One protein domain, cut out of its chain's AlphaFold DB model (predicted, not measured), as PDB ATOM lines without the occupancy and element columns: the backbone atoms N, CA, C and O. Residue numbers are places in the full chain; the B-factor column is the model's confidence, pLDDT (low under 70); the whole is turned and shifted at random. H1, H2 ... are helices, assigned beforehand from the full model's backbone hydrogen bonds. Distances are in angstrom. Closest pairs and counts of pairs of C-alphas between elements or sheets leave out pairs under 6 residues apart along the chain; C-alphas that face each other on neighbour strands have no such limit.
ATOM      1  N   SER A 717      13.748  26.242   6.319       89.56
ATOM      2  CA  SER A 717      12.745  25.182   6.192       89.56
ATOM      3  C   SER A 717      11.330  25.768   6.200       89.56
ATOM      4  O   SER A 717      11.109  26.905   6.620       89.56
ATOM      5  N   THR A 718      10.333  25.001   5.754       89.62
ATOM      6  CA  THR A 718       8.924  25.427   5.828       89.62
ATOM      7  C   THR A 718       8.479  25.660   7.277       89.62
ATOM      8  O   THR A 718       7.772  26.628   7.557       89.62
ATOM      9  N   SER A 719       8.928  24.815   8.207       87.62
ATOM     10  CA  SER A 719       8.716  24.964   9.654       87.62
ATOM     11  C   SER A 719       9.371  26.235  10.192       87.62
ATOM     12  O   SER A 719       8.688  27.035  10.827       87.62
ATOM     13  N   GLY A 720      10.646  26.479   9.873       87.25
ATOM     14  CA  GLY A 720      11.361  27.692  10.279       87.25
ATOM     15  C   GLY A 720      10.738  28.967   9.701       87.25
ATOM     16  O   GLY A 720      10.591  29.964  10.402       87.25
ATOM     17  N   TYR A 721      10.288  28.928   8.443       90.25
ATOM     18  CA  TYR A 721       9.543  30.025   7.815       90.25
ATOM     19  C   TYR A 721       8.253  30.343   8.577       90.25
ATOM     20  O   TYR A 721       8.005  31.495   8.931       90.25
ATOM     21  N   THR A 722       7.458  29.310   8.858       87.31
ATOM     22  CA  THR A 722       6.167  29.426   9.546       87.31
ATOM     23  C   THR A 722       6.362  29.951  10.966       87.31
ATOM     24  O   THR A 722       5.737  30.940  11.337       87.31
ATOM     25  N   SER A 723       7.305  29.373  11.717       85.56
ATOM     26  CA  SER A 723       7.624  29.795  13.082       85.56
ATOM     27  C   SER A 723       8.133  31.235  13.145       85.56
ATOM     28  O   SER A 723       7.789  31.966  14.073       85.56
ATOM     29  N   MET A 724       8.948  31.661  12.177       84.25
ATOM     30  CA  MET A 724       9.431  33.039  12.114       84.25
ATOM     31  C   MET A 724       8.302  34.018  11.777       84.25
ATOM     32  O   MET A 724       8.261  35.113  12.334       84.25
ATOM     33  N   LEU A 725       7.392  33.639  10.877       84.38
ATOM     34  CA  LEU A 725       6.220  34.447  10.549       84.38
ATOM     35  C   LEU A 725       5.296  34.590  11.769       84.38
ATOM     36  O   LEU A 725       4.855  35.696  12.068       84.38
ATOM     37  N   ASP A 726       5.080  33.505  12.512       80.25
ATOM     38  CA  ASP A 726       4.274  33.500  13.737       80.25
ATOM     39  C   ASP A 726       4.889  34.380  14.835       80.25
ATOM     40  O   ASP A 726       4.180  35.161  15.466       80.25
ATOM     41  N   ASP A 727       6.212  34.334  15.031       78.81
ATOM     42  CA  ASP A 727       6.910  35.214  15.986       78.81
ATOM     43  C   ASP A 727       6.824  36.696  15.588       78.81
ATOM     44  O   ASP A 727       6.713  37.572  16.450       78.81
ATOM     45  N   LEU A 728       6.869  36.996  14.286       77.81
ATOM     46  CA  LEU A 728       6.748  38.367  13.794       77.81
ATOM     47  C   LEU A 728       5.330  38.922  13.963       77.81
ATOM     48  O   LEU A 728       5.200  40.120  14.207       77.81
ATOM     49  N   LEU A 729       4.296  38.089  13.834       74.00
ATOM     50  CA  LEU A 729       2.891  38.517  13.802       74.00
ATOM     51  C   LEU A 729       2.140  38.294  15.133       74.00
ATOM     52  O   LEU A 729       1.109  38.923  15.364       74.00
ATOM     53  N   GLY A 730       2.687  37.480  16.040       62.34
ATOM     54  CA  GLY A 730       2.154  37.214  17.377       62.34
ATOM     55  C   GLY A 730       1.054  36.134  17.434       62.34
ATOM     56  O   GLY A 730       0.444  35.789  16.417       62.34
ATOM     57  N   PRO A 731       0.765  35.585  18.633       49.97
ATOM     58  CA  PRO A 731      -0.277  34.580  18.846       49.97
ATOM     59  C   PRO A 731      -1.667  35.235  18.813       49.97
ATOM     60  O   PRO A 731      -2.245  35.571  19.840       49.97
ATOM     61  N   GLY A 732      -2.187  35.465  17.612       47.84
ATOM     62  CA  GLY A 732      -3.553  35.965  17.387       47.84
ATOM     63  C   GLY A 732      -4.128  35.607  16.015       47.84
ATOM     64  O   GLY A 732      -5.327  35.702  15.808       47.84
ATOM     65  N   ALA A 733      -3.283  35.124  15.103       44.91
ATOM     66  CA  ALA A 733      -3.601  34.840  13.707       44.91
ATOM     67  C   ALA A 733      -4.300  33.488  13.442       44.91
ATOM     68  O   ALA A 733      -4.536  33.145  12.290       44.91
ATOM     69  N   VAL A 734      -4.530  32.651  14.463       37.38
ATOM     70  CA  VAL A 734      -4.954  31.247  14.248       37.38
ATOM     71  C   VAL A 734      -6.242  30.880  14.999       37.38
ATOM     72  O   VAL A 734      -6.985  30.009  14.547       37.38
ATOM     73  N   GLN A 735      -6.573  31.563  16.100       33.12
ATOM     74  CA  GLN A 735      -7.698  31.169  16.960       33.12
ATOM     75  C   GLN A 735      -9.086  31.594  16.430       33.12
ATOM     76  O   GLN A 735     -10.086  30.999  16.825       33.12
ATOM     77  N   SER A 736      -9.168  32.579  15.527       38.19
ATOM     78  CA  SER A 736     -10.426  33.096  14.947       38.19
ATOM     79  C   SER A 736     -11.140  32.083  14.040       38.19
ATOM     80  O   SER A 736     -12.366  32.111  13.908       38.19
ATOM     81  N   SER A 737     -10.389  31.155  13.437       40.56
ATOM     82  CA  SER A 737     -10.889  30.231  12.411       40.56
ATOM     83  C   SER A 737     -11.731  29.072  12.959       40.56
ATOM     84  O   SER A 737     -12.684  28.648  12.308       40.56
ATOM     85  N   ILE A 738     -11.455  28.576  14.171       33.47
ATOM     86  CA  ILE A 738     -12.190  27.420  14.715       33.47
ATOM     87  C   ILE A 738     -13.615  27.832  15.113       33.47
ATOM     88  O   ILE A 738     -14.571  27.116  14.824       33.47
ATOM     89  N   ARG A 783     -21.688  43.207  18.372       41.72
ATOM     90  CA  ARG A 783     -21.114  43.470  17.045       41.72
ATOM     91  C   ARG A 783     -19.655  43.877  17.261       41.72
ATOM     92  O   ARG A 783     -19.396  44.956  17.780       41.72
ATOM     93  N   ILE A 784     -18.719  43.018  16.870       40.66
ATOM     94  CA  ILE A 784     -17.295  43.356  16.865       40.66
ATOM     95  C   ILE A 784     -17.104  44.448  15.806       40.66
ATOM     96  O   ILE A 784     -17.379  44.233  14.622       40.66
ATOM     97  N   VAL A 785     -16.693  45.641  16.232       38.81
ATOM     98  CA  VAL A 785     -16.155  46.648  15.315       38.81
ATOM     99  C   VAL A 785     -14.654  46.435  15.326       38.81
ATOM    100  O   VAL A 785     -13.956  46.870  16.238       38.81
ATOM    101  N   GLU A 786     -14.158  45.707  14.330       38.53
ATOM    102  CA  GLU A 786     -12.723  45.547  14.145       38.53
ATOM    103  C   GLU A 786     -12.126  46.907  13.798       38.53
ATOM    104  O   GLU A 786     -12.245  47.403  12.673       38.53
ATOM    105  N   ARG A 787     -11.436  47.525  14.756       40.75
ATOM    106  CA  ARG A 787     -10.438  48.523  14.408       40.75
ATOM    107  C   ARG A 787      -9.229  47.753  13.902       40.75
ATOM    108  O   ARG A 787      -8.329  47.393  14.656       40.75
ATOM    109  N   ILE A 788      -9.269  47.440  12.611       46.09
ATOM    110  CA  ILE A 788      -8.159  46.808  11.912       46.09
ATOM    111  C   ILE A 788      -6.969  47.751  12.088       46.09
ATOM    112  O   ILE A 788      -6.978  48.863  11.551       46.09
ATOM    113  N   ASP A 789      -5.961  47.340  12.866       54.19
ATOM    114  CA  ASP A 789      -4.649  47.978  12.789       54.19
ATOM    115  C   ASP A 789      -4.313  48.011  11.293       54.19
ATOM    116  O   ASP A 789      -4.320  46.956  10.651       54.19
ATOM    117  N   PRO A 790      -4.086  49.190  10.688       55.81
ATOM    118  CA  PRO A 790      -3.861  49.278   9.253       55.81
ATOM    119  C   PRO A 790      -2.719  48.359   8.792       55.81
ATOM    120  O   PRO A 790      -2.719  47.965   7.628       55.81
ATOM    121  N   LEU A 791      -1.808  47.966   9.690       58.62
ATOM    122  CA  LEU A 791      -0.698  47.047   9.448       58.62
ATOM    123  C   LEU A 791      -0.974  45.574   9.827       58.62
ATOM    124  O   LEU A 791      -0.118  44.734   9.545       58.62
ATOM    125  N   ALA A 792      -2.100  45.241  10.469       65.31
ATOM    126  CA  ALA A 792      -2.451  43.859  10.813       65.31
ATOM    127  C   ALA A 792      -2.837  43.053   9.570       65.31
ATOM    128  O   ALA A 792      -3.384  43.585   8.606       65.31
ATOM    129  N   PHE A 793      -2.566  41.756   9.596       70.38
ATOM    130  CA  PHE A 793      -2.873  40.856   8.493       70.38
ATOM    131  C   PHE A 793      -4.226  40.198   8.753       70.38
ATOM    132  O   PHE A 793      -4.495  39.771   9.872       70.38
ATOM    133  N   THR A 794      -5.058  40.115   7.722       70.69
ATOM    134  CA  THR A 794      -6.257  39.267   7.720       70.69
ATOM    135  C   THR A 794      -5.866  37.794   7.579       70.69
ATOM    136  O   THR A 794      -4.766  37.476   7.116       70.69
ATOM    137  N   ASP A 795      -6.775  36.884   7.929       69.75
ATOM    138  CA  ASP A 795      -6.548  35.434   7.840       69.75
ATOM    139  C   ASP A 795      -6.238  34.969   6.400       69.75
ATOM    140  O   ASP A 795      -5.382  34.103   6.181       69.75
ATOM    141  N   ASP A 796      -6.857  35.601   5.398       74.25
ATOM    142  CA  ASP A 796      -6.585  35.339   3.980       74.25
ATOM    143  C   ASP A 796      -5.178  35.806   3.575       74.25
ATOM    144  O   ASP A 796      -4.453  35.094   2.874       74.25
ATOM    145  N   GLU A 797      -4.753  36.981   4.047       78.62
ATOM    146  CA  GLU A 797      -3.410  37.519   3.797       78.62
ATOM    147  C   GLU A 797      -2.332  36.668   4.487       78.62
ATOM    148  O   GLU A 797      -1.286  36.390   3.897       78.62
ATOM    149  N   LEU A 798      -2.599  36.196   5.708       78.88
ATOM    150  CA  LEU A 798      -1.752  35.245   6.432       78.88
ATOM    151  C   LEU A 798      -1.616  33.930   5.667       78.88
ATOM    152  O   LEU A 798      -0.503  33.430   5.495       78.88
ATOM    153  N   THR A 799      -2.730  33.387   5.179       81.88
ATOM    154  CA  THR A 799      -2.743  32.153   4.383       81.88
ATOM    155  C   THR A 799      -1.940  32.329   3.100       81.88
ATOM    156  O   THR A 799      -1.076  31.504   2.801       81.88
ATOM    157  N   LEU A 800      -2.153  33.431   2.375       84.94
ATOM    158  CA  LEU A 800      -1.403  33.756   1.164       84.94
ATOM    159  C   LEU A 800       0.100  33.823   1.440       84.94
ATOM    160  O   LEU A 800       0.894  33.241   0.705       84.94
ATOM    161  N   ILE A 801       0.499  34.518   2.501       86.00
ATOM    162  CA  ILE A 801       1.912  34.706   2.818       86.00
ATOM    163  C   ILE A 801       2.557  33.399   3.253       86.00
ATOM    164  O   ILE A 801       3.671  33.121   2.819       86.00
ATOM    165  N   ARG A 802       1.846  32.541   3.993       86.94
ATOM    166  CA  ARG A 802       2.329  31.190   4.317       86.94
ATOM    167  C   ARG A 802       2.664  30.359   3.075       86.94
ATOM    168  O   ARG A 802       3.594  29.557   3.125       86.94
ATOM    169  N   LEU A 803       1.978  30.586   1.951       88.25
ATOM    170  CA  LEU A 803       2.266  29.922   0.672       88.25
ATOM    171  C   LEU A 803       3.519  30.468  -0.038       88.25
ATOM    172  O   LEU A 803       4.063  29.788  -0.906       88.25
ATOM    173  N   LEU A 804       3.997  31.666   0.319       89.44
ATOM    174  CA  LEU A 804       5.185  32.303  -0.275       89.44
ATOM    175  C   LEU A 804       6.509  31.820   0.332       89.44
ATOM    176  O   LEU A 804       7.561  32.375   0.010       89.44
ATOM    177  N   GLY A 805       6.472  30.827   1.223       87.06
ATOM    178  CA  GLY A 805       7.660  30.230   1.825       87.06
ATOM    179  C   GLY A 805       8.619  29.576   0.809       87.06
ATOM    180  O   GLY A 805       8.558  29.813  -0.402       87.06
ATOM    181  N   PRO A 806       9.562  28.750   1.278       87.00
ATOM    182  CA  PRO A 806      10.500  28.042   0.407       87.00
ATOM    183  C   PRO A 806       9.777  27.268  -0.720       87.00
ATOM    184  O   PRO A 806       8.764  26.622  -0.447       87.00
ATOM    185  N   PRO A 807      10.271  27.306  -1.975       87.62
ATOM    186  CA  PRO A 807      11.587  27.798  -2.400       87.62
ATOM    187  C   PRO A 807      11.652  29.298  -2.742       87.62
ATOM    188  O   PRO A 807      12.723  29.774  -3.111       87.62
ATOM    189  N   LEU A 808      10.551  30.052  -2.653       89.06
ATOM    190  CA  LEU A 808      10.528  31.471  -3.045       89.06
ATOM    191  C   LEU A 808      11.232  32.363  -2.020       89.06
ATOM    192  O   LEU A 808      12.020  33.236  -2.385       89.06
ATOM    193  N   ILE A 809      10.954  32.141  -0.735       90.06
ATOM    194  CA  ILE A 809      11.547  32.895   0.370       90.06
ATOM    195  C   ILE A 809      12.314  31.932   1.260       90.06
ATOM    196  O   ILE A 809      11.740  31.176   2.037       90.06
ATOM    197  N   THR A 810      13.635  31.980   1.139       88.56
ATOM    198  CA  THR A 810      14.547  31.005   1.747       88.56
ATOM    199  C   THR A 810      15.440  31.599   2.827       88.56
ATOM    200  O   THR A 810      16.202  30.865   3.447       88.56
ATOM    201  N   THR A 811      15.372  32.912   3.081       89.00
ATOM    202  CA  THR A 811      16.228  33.569   4.079       89.00
ATOM    203  C   THR A 811      15.409  34.315   5.137       89.00
ATOM    204  O   THR A 811      14.451  35.008   4.784       89.00
ATOM    205  N   PRO A 812      15.799  34.254   6.426       87.94
ATOM    206  CA  PRO A 812      15.127  34.970   7.517       87.94
ATOM    207  C   PRO A 812      14.935  36.466   7.243       87.94
ATOM    208  O   PRO A 812      13.865  37.037   7.462       87.94
ATOM    209  N   ARG A 813      15.964  37.118   6.689       86.44
ATOM    210  CA  ARG A 813      15.895  38.537   6.319       86.44
ATOM    211  C   ARG A 813      14.810  38.807   5.273       86.44
ATOM    212  O   ARG A 813      14.159  39.850   5.339       86.44
ATOM    213  N   SER A 814      14.606  37.892   4.328       89.56
ATOM    214  CA  SER A 814      13.555  38.015   3.314       89.56
ATOM    215  C   SER A 814      12.161  37.840   3.916       89.56
ATOM    216  O   SER A 814      11.273  38.600   3.548       89.56
ATOM    217  N   VAL A 815      11.985  36.951   4.903       89.12
ATOM    218  CA  VAL A 815      10.724  36.821   5.669       89.12
ATOM    219  C   VAL A 815      10.386  38.129   6.384       89.12
ATOM    220  O   VAL A 815       9.296  38.672   6.211       89.12
ATOM    221  N   LYS A 816      11.352  38.697   7.117       85.94
ATOM    222  CA  LYS A 816      11.196  39.992   7.806       85.94
ATOM    223  C   LYS A 816      10.829  41.116   6.835       85.94
ATOM    224  O   LYS A 816       9.929  41.910   7.101       85.94
ATOM    225  N   ARG A 817      11.524  41.187   5.693       87.50
ATOM    226  CA  ARG A 817      11.247  42.179   4.641       87.50
ATOM    227  C   ARG A 817       9.861  41.998   4.038       87.50
ATOM    228  O   ARG A 817       9.189  43.004   3.838       87.50
ATOM    229  N   LEU A 818       9.444  40.761   3.773       88.06
ATOM    230  CA  LEU A 818       8.115  40.448   3.259       88.06
ATOM    231  C   LEU A 818       7.038  40.922   4.233       88.06
ATOM    232  O   LEU A 818       6.204  41.724   3.833       88.06
ATOM    233  N   ALA A 819       7.092  40.491   5.497       84.75
ATOM    234  CA  ALA A 819       6.103  40.863   6.507       84.75
ATOM    235  C   ALA A 819       6.006  42.392   6.661       84.75
ATOM    236  O   ALA A 819       4.926  42.967   6.583       84.75
ATOM    237  N   ASN A 820       7.141  43.089   6.765       84.12
ATOM    238  CA  ASN A 820       7.132  44.546   6.902       84.12
ATOM    239  C   ASN A 820       6.621  45.266   5.642       84.12
ATOM    240  O   ASN A 820       5.845  46.216   5.743       84.12
ATOM    241  N   SER A 821       7.042  44.828   4.450       86.38
ATOM    242  CA  SER A 821       6.652  45.474   3.186       86.38
ATOM    243  C   SER A 821       5.187  45.209   2.850       86.38
ATOM    244  O   SER A 821       4.483  46.120   2.427       86.38
ATOM    245  N   TYR A 822       4.717  43.982   3.072       85.38
ATOM    246  CA  TYR A 822       3.322  43.613   2.862       85.38
ATOM    247  C   TYR A 822       2.403  44.344   3.840       85.38
ATOM    248  O   TYR A 822       1.383  44.882   3.418       85.38
ATOM    249  N   GLY A 823       2.786  44.434   5.120       79.38
ATOM    250  CA  GLY A 823       2.035  45.202   6.114       79.38
ATOM    251  C   GLY A 823       1.881  46.665   5.689       79.38
ATOM    252  O   GLY A 823       0.774  47.198   5.694       79.38
ATOM    253  N   LEU A 824       2.962  47.296   5.213       81.38
ATOM    254  CA  LEU A 824       2.918  48.667   4.695       81.38
ATOM    255  C   LEU A 824       2.013  48.813   3.461       81.38
ATOM    256  O   LEU A 824       1.232  49.760   3.388       81.38
ATOM    257  N   LEU A 825       2.104  47.896   2.492       83.81
ATOM    258  CA  LEU A 825       1.248  47.917   1.299       83.81
ATOM    259  C   LEU A 825      -0.231  47.756   1.663       83.81
ATOM    260  O   LEU A 825      -1.075  48.483   1.137       83.81
ATOM    261  N   SER A 826      -0.525  46.861   2.603       76.62
ATOM    262  CA  SER A 826      -1.877  46.626   3.115       76.62
ATOM    263  C   SER A 826      -2.422  47.877   3.801       76.62
ATOM    264  O   SER A 826      -3.534  48.308   3.496       76.62
ATOM    265  N   ALA A 827      -1.607  48.546   4.623       74.19
ATOM    266  CA  ALA A 827      -1.968  49.817   5.253       74.19
ATOM    267  C   ALA A 827      -2.269  50.919   4.231       74.19
ATOM    268  O   ALA A 827      -3.286  51.606   4.345       74.19
ATOM    269  N   ILE A 828      -1.417  51.078   3.213       78.19
ATOM    270  CA  ILE A 828      -1.621  52.067   2.144       78.19
ATOM    271  C   ILE A 828      -2.915  51.771   1.377       78.19
ATOM    272  O   ILE A 828      -3.709  52.684   1.150       78.19
ATOM    273  N   SER A 829      -3.156  50.507   1.018       78.88
ATOM    274  CA  SER A 829      -4.370  50.087   0.307       78.88
ATOM    275  C   SER A 829      -5.633  50.374   1.125       78.88
ATOM    276  O   SER A 829      -6.602  50.934   0.608       78.88
ATOM    277  N   ARG A 830      -5.616  50.065   2.428       69.88
ATOM    278  CA  ARG A 830      -6.747  50.320   3.334       69.88
ATOM    279  C   ARG A 830      -7.039  51.813   3.474       69.88
ATOM    280  O   ARG A 830      -8.200  52.206   3.359       69.88
ATOM    281  N   LEU A 831      -6.002  52.646   3.604       65.94
ATOM    282  CA  LEU A 831      -6.132  54.109   3.621       65.94
ATOM    283  C   LEU A 831      -6.725  54.662   2.315       65.94
ATOM    284  O   LEU A 831      -7.554  55.565   2.358       65.94
ATOM    285  N   GLN A 832      -6.341  54.114   1.158       71.12
ATOM    286  CA  GLN A 832      -6.879  54.528  -0.144       71.12
ATOM    287  C   GLN A 832      -8.331  54.082  -0.366       71.12
ATOM    288  O   GLN A 832      -9.091  54.784  -1.028       71.12
ATOM    289  N   SER A 833      -8.723  52.934   0.191       65.69
ATOM    290  CA  SER A 833     -10.080  52.383   0.059       65.69
ATOM    291  C   SER A 833     -11.136  53.054   0.952       65.69
ATOM    292  O   SER A 833     -12.314  52.733   0.832       65.69
ATOM    293  N   GLY A 834     -10.742  53.975   1.842       51.56
ATOM    294  CA  GLY A 834     -11.661  54.626   2.788       51.56
ATOM    295  C   GLY A 834     -12.120  53.725   3.943       51.56
ATOM    296  O   GLY A 834     -13.039  54.086   4.667       51.56
ATOM    297  N   ALA A 835     -11.476  52.569   4.143       46.31
ATOM    298  CA  ALA A 835     -11.816  51.592   5.183       46.31
ATOM    299  C   ALA A 835     -11.345  51.982   6.601       46.31
ATOM    300  O   ALA A 835     -11.456  51.186   7.529       46.31
ATOM    301  N   VAL A 836     -10.819  53.198   6.792       40.56
ATOM    302  CA  VAL A 836     -10.536  53.748   8.123       40.56
ATOM    303  C   VAL A 836     -11.708  54.653   8.507       40.56
ATOM    304  O   VAL A 836     -11.900  55.672   7.844       40.56
TER     305      VAL A 836
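AT A GLANCE: This is residues 717 to 738 and 783 to 836 of the 905 residues of the protein "KAP family P-loop domain-containing protein" of Rhodococcus imtechensis RKJ300 = JCM 13270 (UniProt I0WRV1). Two shorter helices, H1 and H2, and the long H3 form a small three-helix cluster, H1 meeting the first part of H3 at a steep tilt. A long unnamed stretch, residues 783 to 794, leads into H2. The printed part has 76 residues with three named helices, in the order H1, H2, H3, and no named strand: all helix. It is only just compact, close to loose, with a radius of gyration of the C-alphas of 13.2 A and spans of 39 by 29 by 16 A.

HOW THE PARTS SIT: H1, residues 718 to 729, touches H3, residues 812 to 832, through residues 812 to 819 of H3 alone; the closest C-alphas, of Leu 725 and Val 815, are 7.1 A apart. They run the same way at a steep tilt of 47 degrees. H2, residues 795 to 803, is close to H1 but not clearly touching: the closest C-alphas, of Thr 722 and Arg 802, are 6.7 A apart. H2 and H3 are near each other. Every O i to N i+4 pair is within hydrogen-bond range in H1, H2 and H3.

IN THESE COORDINATES: H1 begins at C-alpha 718 (8.924, 25.427, 5.828) and is 16.5 A long. H2 measures 12.6 A. H3, 30.4 A, ends at C-alpha 832 (-6.879, 54.528, -0.144).

THE WHOLE: Residues 739 to 782 are not printed, and C-alphas 738 and 783 are 18.5 A apart. The link from H2 to H3 is short. Confidence is under 70 in 26 residues, among them 730 to 738 and 783 to 792.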